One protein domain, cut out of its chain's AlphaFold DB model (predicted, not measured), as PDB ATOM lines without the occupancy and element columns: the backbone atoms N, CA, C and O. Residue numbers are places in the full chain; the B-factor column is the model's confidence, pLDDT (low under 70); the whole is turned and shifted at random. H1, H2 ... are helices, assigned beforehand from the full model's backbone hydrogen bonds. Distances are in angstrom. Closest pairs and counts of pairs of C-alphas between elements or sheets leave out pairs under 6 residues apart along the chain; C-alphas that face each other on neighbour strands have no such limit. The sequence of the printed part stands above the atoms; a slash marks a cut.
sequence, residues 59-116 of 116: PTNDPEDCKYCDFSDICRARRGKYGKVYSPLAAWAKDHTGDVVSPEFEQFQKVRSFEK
ATOM      1  N   PRO A  59     -47.807  10.821 -23.130       89.31
ATOM      2  CA  PRO A  59     -47.004   9.915 -23.938       89.31
ATOM      3  C   PRO A  59     -45.855   9.327 -23.116       89.31
ATOM      4  O   PRO A  59     -45.260  10.012 -22.287       89.31
ATOM      5  N   THR A  60     -45.477   8.084 -23.412       89.69
ATOM      6  CA  THR A  60     -44.232   7.507 -22.885       89.69
ATOM      7  C   THR A  60     -43.012   8.346 -23.263       89.69
ATOM      8  O   THR A  60     -42.968   8.910 -24.349       89.69
ATOM      9  N   ASN A  61     -41.995   8.382 -22.404       90.25
ATOM     10  CA  ASN A  61     -40.684   8.959 -22.703       90.25
ATOM     11  C   ASN A  61     -39.683   7.949 -23.301       90.25
ATOM     12  O   ASN A  61     -38.539   8.314 -23.586       90.25
ATOM     13  N   ASP A  62     -40.095   6.693 -23.506       90.62
ATOM     14  CA  ASP A  62     -39.298   5.656 -24.157       90.62
ATOM     15  C   ASP A  62     -39.959   5.200 -25.473       90.62
ATOM     16  O   ASP A  62     -41.009   4.552 -25.463       90.62
ATOM     17  N   PRO A  63     -39.365   5.509 -26.640       90.81
ATOM     18  CA  PRO A  63     -39.865   5.034 -27.926       90.81
ATOM     19  C   PRO A  63     -39.993   3.507 -28.040       90.81
ATOM     20  O   PRO A  63     -40.805   3.044 -28.843       90.81
ATOM     21  N   GLU A  64     -39.232   2.719 -27.274       91.25
ATOM     22  CA  GLU A  64     -39.315   1.254 -27.329       91.25
ATOM     23  C   GLU A  64     -40.634   0.709 -26.760       91.25
ATOM     24  O   GLU A  64     -41.100  -0.334 -27.223       91.25
ATOM     25  N   ASP A  65     -41.324   1.445 -25.882       91.50
ATOM     26  CA  ASP A  65     -42.665   1.072 -25.401       91.50
ATOM     27  C   ASP A  65     -43.679   1.004 -26.562       91.50
ATOM     28  O   ASP A  65     -44.667   0.268 -26.531       91.50
ATOM     29  N   CYS A  66     -43.416   1.724 -27.658       92.50
ATOM     30  CA  CYS A  66     -44.262   1.707 -28.850       92.50
ATOM     31  C   CYS A  66     -44.061   0.453 -29.728       92.50
ATOM     32  O   CYS A  66     -44.824   0.232 -30.678       92.50
ATOM     33  N   LYS A  67     -43.068  -0.399 -29.437       92.69
ATOM     34  CA  LYS A  67     -42.696  -1.558 -30.267       92.69
ATOM     35  C   LYS A  67     -43.846  -2.526 -30.501       92.69
ATOM     36  O   LYS A  67     -44.069  -2.920 -31.646       92.69
ATOM     37  N   TYR A  68     -44.609  -2.824 -29.455       91.06
ATOM     38  CA  TYR A  68     -45.767  -3.723 -29.495       91.06
ATOM     39  C   TYR A  68     -47.079  -3.016 -29.129       91.06
ATOM     40  O   TYR A  68     -48.066  -3.672 -28.831       91.06
ATOM     41  N   CYS A  69     -47.094  -1.679 -29.137       92.31
ATOM     42  CA  CYS A  69     -48.273  -0.896 -28.780       92.31
ATOM     43  C   CYS A  69     -49.298  -0.861 -29.924       92.31
ATOM     44  O   CYS A  69     -48.999  -0.373 -31.022       92.31
ATOM     45  N   ASP A  70     -50.520  -1.312 -29.642       94.88
ATOM     46  CA  ASP A  70     -51.649  -1.282 -30.584       94.88
ATOM     47  C   ASP A  70     -52.132   0.149 -30.872       94.88
ATOM     48  O   ASP A  70     -52.625   0.445 -31.955       94.88
ATOM     49  N   PHE A  71     -51.896   1.079 -29.945       92.62
ATOM     50  CA  PHE A  71     -52.283   2.490 -30.062       92.62
ATOM     51  C   PHE A  71     -51.200   3.366 -30.710       92.62
ATOM     52  O   PHE A  71     -51.262   4.594 -30.645       92.62
ATOM     53  N   SER A  72     -50.200   2.747 -31.347       92.44
ATOM     54  CA  SER A  72     -49.052   3.438 -31.954       92.44
ATOM     55  C   SER A  72     -49.435   4.581 -32.911       92.44
ATOM     56  O   SER A  72     -48.749   5.606 -32.928       92.44
ATOM     57  N   ASP A  73     -50.553   4.462 -33.630       92.81
ATOM     58  CA  ASP A  73     -51.026   5.482 -34.571       92.81
ATOM     59  C   ASP A  73     -51.443   6.793 -33.885       92.81
ATOM     60  O   ASP A  73     -51.178   7.869 -34.428       92.81
ATOM     61  N   ILE A  74     -51.997   6.732 -32.666       93.19
ATOM     62  CA  ILE A  74     -52.359   7.920 -31.866       93.19
ATOM     63  C   ILE A  74     -51.109   8.765 -31.602       93.19
ATOM     64  O   ILE A  74     -51.109   9.986 -31.759       93.19
ATOM     65  N   CYS A  75     -50.004   8.093 -31.277       92.38
ATOM     66  CA  CYS A  75     -48.722   8.732 -31.005       92.38
ATOM     67  C   CYS A  75     -47.894   9.014 -32.265       92.38
ATOM     68  O   CYS A  75     -46.782   9.543 -32.166       92.38
ATOM     69  N   ARG A  76     -48.414   8.673 -33.452       94.69
ATOM     70  CA  ARG A  76     -47.697   8.717 -34.737       94.69
ATOM     71  C   ARG A  76     -46.395   7.913 -34.705       94.69
ATOM     72  O   ARG A  76     -45.417   8.277 -35.368       94.69
ATOM     73  N   ALA A  77     -46.369   6.842 -33.918       94.75
ATOM     74  CA  ALA A  77     -45.210   5.985 -33.791       94.75
ATOM     75  C   ALA A  77     -45.052   5.113 -35.043       94.75
ATOM     76  O   ALA A  77     -46.003   4.518 -35.541       94.75
ATOM     77  N   ARG A  78     -43.831   5.037 -35.571       93.81
ATOM     78  CA  ARG A  78     -43.475   4.261 -36.758       93.81
ATOM     79  C   ARG A  78     -42.425   3.222 -36.413       93.81
ATOM     80  O   ARG A  78     -41.441   3.509 -35.733       93.81
ATOM     81  N   ARG A  79     -42.615   2.023 -36.955       92.25
ATOM     82  CA  ARG A  79     -41.667   0.910 -36.867       92.25
ATOM     83  C   ARG A  79     -40.823   0.899 -38.140       92.25
ATOM     84  O   ARG A  79     -41.337   0.695 -39.236       92.25
ATOM     85  N   GLY A  80     -39.542   1.202 -38.002       85.38
ATOM     86  CA  GLY A  80     -38.563   1.194 -39.080       85.38
ATOM     87  C   GLY A  80     -38.004  -0.200 -39.374       85.38
ATOM     88  O   GLY A  80     -38.377  -1.205 -38.763       85.38
ATOM     89  N   LYS A  81     -37.051  -0.260 -40.312       83.25
ATOM     90  CA  LYS A  81     -36.306  -1.496 -40.602       83.25
ATOM     91  C   LYS A  81     -35.587  -1.989 -39.342       83.25
ATOM     92  O   LYS A  81     -35.101  -1.187 -38.546       83.25
ATOM     93  N   TYR A  82     -35.503  -3.311 -39.194       84.06
ATOM     94  CA  TYR A  82     -34.860  -3.985 -38.057       84.06
ATOM     95  C   TYR A  82     -35.498  -3.700 -36.685       84.06
ATOM     96  O   TYR A  82     -34.846  -3.857 -35.660       84.06
ATOM     97  N   GLY A  83     -36.772  -3.294 -36.654       82.75
ATOM     98  CA  GLY A  83     -37.522  -3.136 -35.408       82.75
ATOM     99  C   GLY A  83     -37.216  -1.860 -34.626       82.75
ATOM    100  O   GLY A  83     -37.693  -1.743 -33.505       82.75
ATOM    101  N   LYS A  84     -36.466  -0.906 -35.202       88.19
ATOM    102  CA  LYS A  84     -36.293   0.426 -34.605       88.19
ATOM    103  C   LYS A  84     -37.632   1.144 -34.536       88.19
ATOM    104  O   LYS A  84     -38.329   1.210 -35.548       88.19
ATOM    105  N   VAL A  85     -37.960   1.726 -33.392       93.31
ATOM    106  CA  VAL A  85     -39.210   2.465 -33.208       93.31
ATOM    107  C   VAL A  85     -38.918   3.954 -33.085       93.31
ATOM    108  O   VAL A  85     -37.940   4.369 -32.471       93.31
ATOM    109  N   TYR A  86     -39.757   4.769 -33.712       94.00
ATOM    110  CA  TYR A  86     -39.712   6.220 -33.601       94.00
ATOM    111  C   TYR A  86     -41.107   6.737 -33.282       94.00
ATOM    112  O   TYR A  86     -42.057   6.355 -33.953       94.00
ATOM    113  N   SER A  87     -41.231   7.631 -32.308       95.00
ATOM    114  CA  SER A  87     -42.483   8.309 -31.978       95.00
ATOM    115  C   SER A  87     -42.191   9.789 -31.738       95.00
ATOM    116  O   SER A  87     -41.411  10.096 -30.834       95.00
ATOM    117  N   PRO A  88     -42.795  10.715 -32.511       94.19
ATOM    118  CA  PRO A  88     -42.648  12.145 -32.261       94.19
ATOM    119  C   PRO A  88     -43.093  12.536 -30.852       94.19
ATOM    120  O   PRO A  88     -42.441  13.357 -30.218       94.19
ATOM    121  N   LEU A  89     -44.181  11.934 -30.353       92.25
ATOM    122  CA  LEU A  89     -44.666  12.222 -29.004       92.25
ATOM    123  C   LEU A  89     -43.746  11.645 -27.932       92.25
ATOM    124  O   LEU A  89     -43.568  12.298 -26.913       92.25
ATOM    125  N   ALA A  90     -43.134  10.480 -28.166       91.88
ATOM    126  CA  ALA A  90     -42.199   9.924 -27.190       91.88
ATOM    127  C   ALA A  90     -40.878  10.695 -27.134       91.88
ATOM    128  O   ALA A  90     -40.322  10.896 -26.059       91.88
ATOM    129  N   ALA A  91     -40.395  11.174 -28.286       91.88
ATOM    130  CA  ALA A  91     -39.247  12.074 -28.342       91.88
ATOM    131  C   ALA A  91     -39.548  13.392 -27.613       91.88
ATOM    132  O   ALA A  91     -38.785  13.791 -26.741       91.88
ATOM    133  N   TRP A  92     -40.704  14.006 -27.896       90.31
ATOM    134  CA  TRP A  92     -41.136  15.216 -27.199       90.31
ATOM    135  C   TRP A  92     -41.247  14.992 -25.686       90.31
ATOM    136  O   TRP A  92     -40.674  15.754 -24.915       90.31
ATOM    137  N   ALA A  93     -41.908  13.912 -25.260       89.12
ATOM    138  CA  ALA A  93     -42.041  13.545 -23.855       89.12
ATOM    139  C   ALA A  93     -40.678  13.369 -23.181       89.12
ATOM    140  O   ALA A  93     -40.477  13.863 -22.078       89.12
ATOM    141  N   LYS A  94     -39.723  12.710 -23.844       88.31
ATOM    142  CA  LYS A  94     -38.358  12.535 -23.337       88.31
ATOM    143  C   LYS A  94     -37.640  13.863 -23.112       88.31
ATOM    144  O   LYS A  94     -37.008  14.016 -22.072       88.31
ATOM    145  N   ASP A  95     -37.767  14.796 -24.048       87.12
ATOM    146  CA  ASP A  95     -37.100  16.099 -23.975       87.12
ATOM    147  C   ASP A  95     -37.693  17.011 -22.885       87.12
ATOM    148  O   ASP A  95     -36.987  17.875 -22.386       87.12
ATOM    149  N   HIS A  96     -38.954  16.788 -22.491       81.69
ATOM    150  CA  HIS A  96     -39.672  17.594 -21.487       81.69
ATOM    151  C   HIS A  96     -39.895  16.839 -20.164       81.69
ATOM    152  O   HIS A  96     -40.527  17.340 -19.233       81.69
ATOM    153  N   THR A  97     -39.383  15.609 -20.054       75.94
ATOM    154  CA  THR A  97     -39.455  14.830 -18.818       75.94
ATOM    155  C   THR A  97     -38.574  15.504 -17.765       75.94
ATOM    156  O   THR A  97     -37.352  15.472 -17.872       75.94
ATOM    157  N   GLY A  98     -39.187  16.049 -16.713       66.50
ATOM    158  CA  GLY A  98     -38.480  16.743 -15.629       66.50
ATOM    159  C   GLY A  98     -38.464  18.268 -15.755       66.50
ATOM    160  O   GLY A  98     -37.979  18.932 -14.838       66.50
ATOM    161  N   ASP A  99     -39.034  18.830 -16.824       67.38
ATOM    162  CA  ASP A  99     -39.362  20.251 -16.857       67.38
ATOM    163  C   ASP A  99     -40.515  20.532 -15.881       67.38
ATOM    164  O   ASP A  99     -41.506  19.804 -15.827       67.38
ATOM    165  N   VAL A 100     -40.406  21.630 -15.128       54.53
ATOM    166  CA  VAL A 100     -41.330  22.064 -14.052       54.53
ATOM    167  C   VAL A 100     -42.775  22.311 -14.544       54.53
ATOM    168  O   VAL A 100     -43.667  22.645 -13.771       54.53
ATOM    169  N   VAL A 101     -43.032  22.187 -15.847       54.56
ATOM    170  CA  VAL A 101     -44.165  22.820 -16.532       54.56
ATOM    171  C   VAL A 101     -45.420  21.934 -16.602       54.56
ATOM    172  O   VAL A 101     -46.480  22.439 -16.959       54.56
ATOM    173  N   SER A 102     -45.367  20.653 -16.223       63.44
ATOM    174  CA  SER A 102     -46.551  19.776 -16.314       63.44
ATOM    175  C   SER A 102     -46.634  18.746 -15.176       63.44
ATOM    176  O   SER A 102     -45.943  17.722 -15.234       63.44
ATOM    177  N   PRO A 103     -47.499  18.968 -14.166       69.44
ATOM    178  CA  PRO A 103     -47.811  18.004 -13.101       69.44
ATOM    179  C   PRO A 103     -48.187  16.601 -13.612       69.44
ATOM    180  O   PRO A 103     -47.992  15.595 -12.932       69.44
ATOM    181  N   GLU A 104     -48.692  16.511 -14.839       71.75
ATOM    182  CA  GLU A 104     -49.075  15.269 -15.505       71.75
ATOM    183  C   GLU A 104     -47.866  14.364 -15.790       71.75
ATOM    184  O   GLU A 104     -47.961  13.137 -15.715       71.75
ATOM    185  N   PHE A 105     -46.699  14.951 -16.063       75.06
ATOM    186  CA  PHE A 105     -45.464  14.194 -16.259       75.06
ATOM    187  C   PHE A 105     -44.878  13.675 -14.943       75.06
ATOM    188  O   PHE A 105     -44.300  12.587 -14.934       75.06
ATOM    189  N   GLU A 106     -45.073  14.376 -13.822       76.62
ATOM    190  CA  GLU A 106     -44.721  13.844 -12.497       76.62
ATOM    191  C   GLU A 106     -45.568  12.613 -12.158       76.62
ATOM    192  O   GLU A 106     -45.056  11.606 -11.669       76.62
ATOM    193  N   GLN A 107     -46.869  12.676 -12.452       75.81
ATOM    194  CA  GLN A 107     -47.785  11.546 -12.317       75.81
ATOM    195  C   GLN A 107     -47.324  10.353 -13.164       75.81
ATOM    196  O   GLN A 107     -47.217   9.241 -12.650       75.81
ATOM    197  N   PHE A 108     -46.957  10.577 -14.427       78.19
ATOM    198  CA  PHE A 108     -46.410   9.524 -15.284       78.19
ATOM    199  C   PHE A 108     -45.100   8.926 -14.736       78.19
ATOM    200  O   PHE A 108     -44.942   7.705 -14.707       78.19
ATOM    201  N   GLN A 109     -44.169   9.750 -14.244       79.25
ATOM    202  CA  GLN A 109     -42.928   9.264 -13.626       79.25
ATOM    203  C   GLN A 109     -43.193   8.414 -12.379       79.25
ATOM    204  O   GLN A 109     -42.538   7.386 -12.190       79.25
ATOM    205  N   LYS A 110     -44.166   8.812 -11.552       81.00
ATOM    206  CA  LYS A 110     -44.605   8.029 -10.393       81.00
ATOM    207  C   LYS A 110     -45.148   6.676 -10.835       81.00
ATOM    208  O   LYS A 110     -44.663   5.679 -10.319       81.00
ATOM    209  N   VAL A 111     -46.031   6.617 -11.838       83.19
ATOM    210  CA  VAL A 111     -46.513   5.349 -12.431       83.19
ATOM    211  C   VAL A 111     -45.343   4.470 -12.884       83.19
ATOM    212  O   VAL A 111     -45.270   3.305 -12.506       83.19
ATOM    213  N   ARG A 112     -44.381   5.024 -13.633       82.62
ATOM    214  CA  ARG A 112     -43.218   4.263 -14.122       82.62
ATOM    215  C   ARG A 112     -42.289   3.764 -13.019       82.62
ATOM    216  O   ARG A 112     -41.566   2.795 -13.229       82.62
ATOM    217  N   SER A 113     -42.272   4.404 -11.851       81.56
ATOM    218  CA  SER A 113     -41.429   3.949 -10.741       81.56
ATOM    219  C   SER A 113     -41.850   2.585 -10.180       81.56
ATOM    220  O   SER A 113     -41.023   1.920  -9.569       81.56
ATOM    221  N   PHE A 114     -43.082   2.140 -10.458       77.81
ATOM    222  CA  PHE A 114     -43.585   0.810 -10.097       77.81
ATOM    223  C   PHE A 114     -43.096  -0.310 -11.031       77.81
ATOM    224  O   PHE A 114     -43.331  -1.480 -10.745       77.81
ATOM    225  N   GLU A 115     -42.441   0.016 -12.151       70.56
ATOM    226  CA  GLU A 115     -41.893  -0.976 -13.094       70.56
ATOM    227  C   GLU A 115     -40.517  -1.526 -12.663       70.56
ATOM    228  O   GLU A 115     -39.990  -2.424 -13.323       70.56
ATOM    229  N   LYS A 116     -39.913  -0.968 -11.604       57.94
ATOM    230  CA  LYS A 116     -38.562  -1.289 -11.115       57.94
ATOM    231  C   LYS A 116     -38.597  -2.030  -9.790       57.94
ATOM    232  O   LYS A 116     -37.724  -2.911  -9.636       57.94
TER     233      LYS A 116
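Overview. This is residues 59 to 116 of the 116 residues of the protein "PDDEXK_1 domain-containing protein" of Gemmatimonadetes bacterium (UniProt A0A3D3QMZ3). What shape does the backbone make? A loop-rich lobe, made of the short helix H1 and the long loop of residues 67 to 87, lies at one end of H2, and H3 is set crosswise beyond the other end, so that H2 and H3 form a loose L. In the lobe the loop folds back on itself by a short pairing, and residues 99 to 104, at the corner of the L, stick out. What is it built of, and how large is it? The printed part has 58 residues with three named helices, in the order H1, H2, H3, and no named strand; its class is all helix, though under half of the residues, 24, are in named elements. It is only just compact, close to loose, with a radius of gyration of the C-alphas of 12.0 A, and spans 35 by 23 by 17 A.

Along the chain. Where does the first helix begin? H1 covers residues 63 to 66, with C-alpha 63 at (-39.865, 5.034, -27.926), and is 5.6 A from first to last C-alpha. Where are the longer helices? H2 covers residues 88 to 96, begins at C-alpha 88 at (-42.648, 12.145, -32.261) and is 12.4 A long. H3, the longest, covers residues 103 to 113, is 15.6 A long and ends at C-alpha 113 at (-41.429, 3.949, -10.741).

Arrangement. How do the helices stand to each other? H1 and H2 are close but not clearly touching; their closest C-alphas, those of Pro 63 and Ala 90, are 5.5 A apart. H1 and H3 are apart. H2 and H3 are apart, but only just, with their closest C-alphas 8.4 A apart. What does the stretch before H2 do? Residues 78 to 79 pair with residues 85 to 86, antiparallel, in stretches too short to be named. How well formed are the helix backbones? Every O i to N i+4 pair is within hydrogen-bond range in H2 and H3, while H1 is too short for such a pair and has one O i to N i+3 pair, within range.

Size, cuts and confidence. How far does it reach? The two C-alphas farthest apart, those of Tyr 82 and Val 100, are 36.0 A apart, and the outline is only just elongated. Which links are long, and is there a cut? The link from H1 to H2, 21 residues, is long, and that from H2 to H3, 6 residues, is short. The printed part has no cut and ends at residue 116, the chain's last. Where is confidence low? The mean pLDDT of the printed part is 84.3, and residues 98 to 103 and residue 116 are under 70.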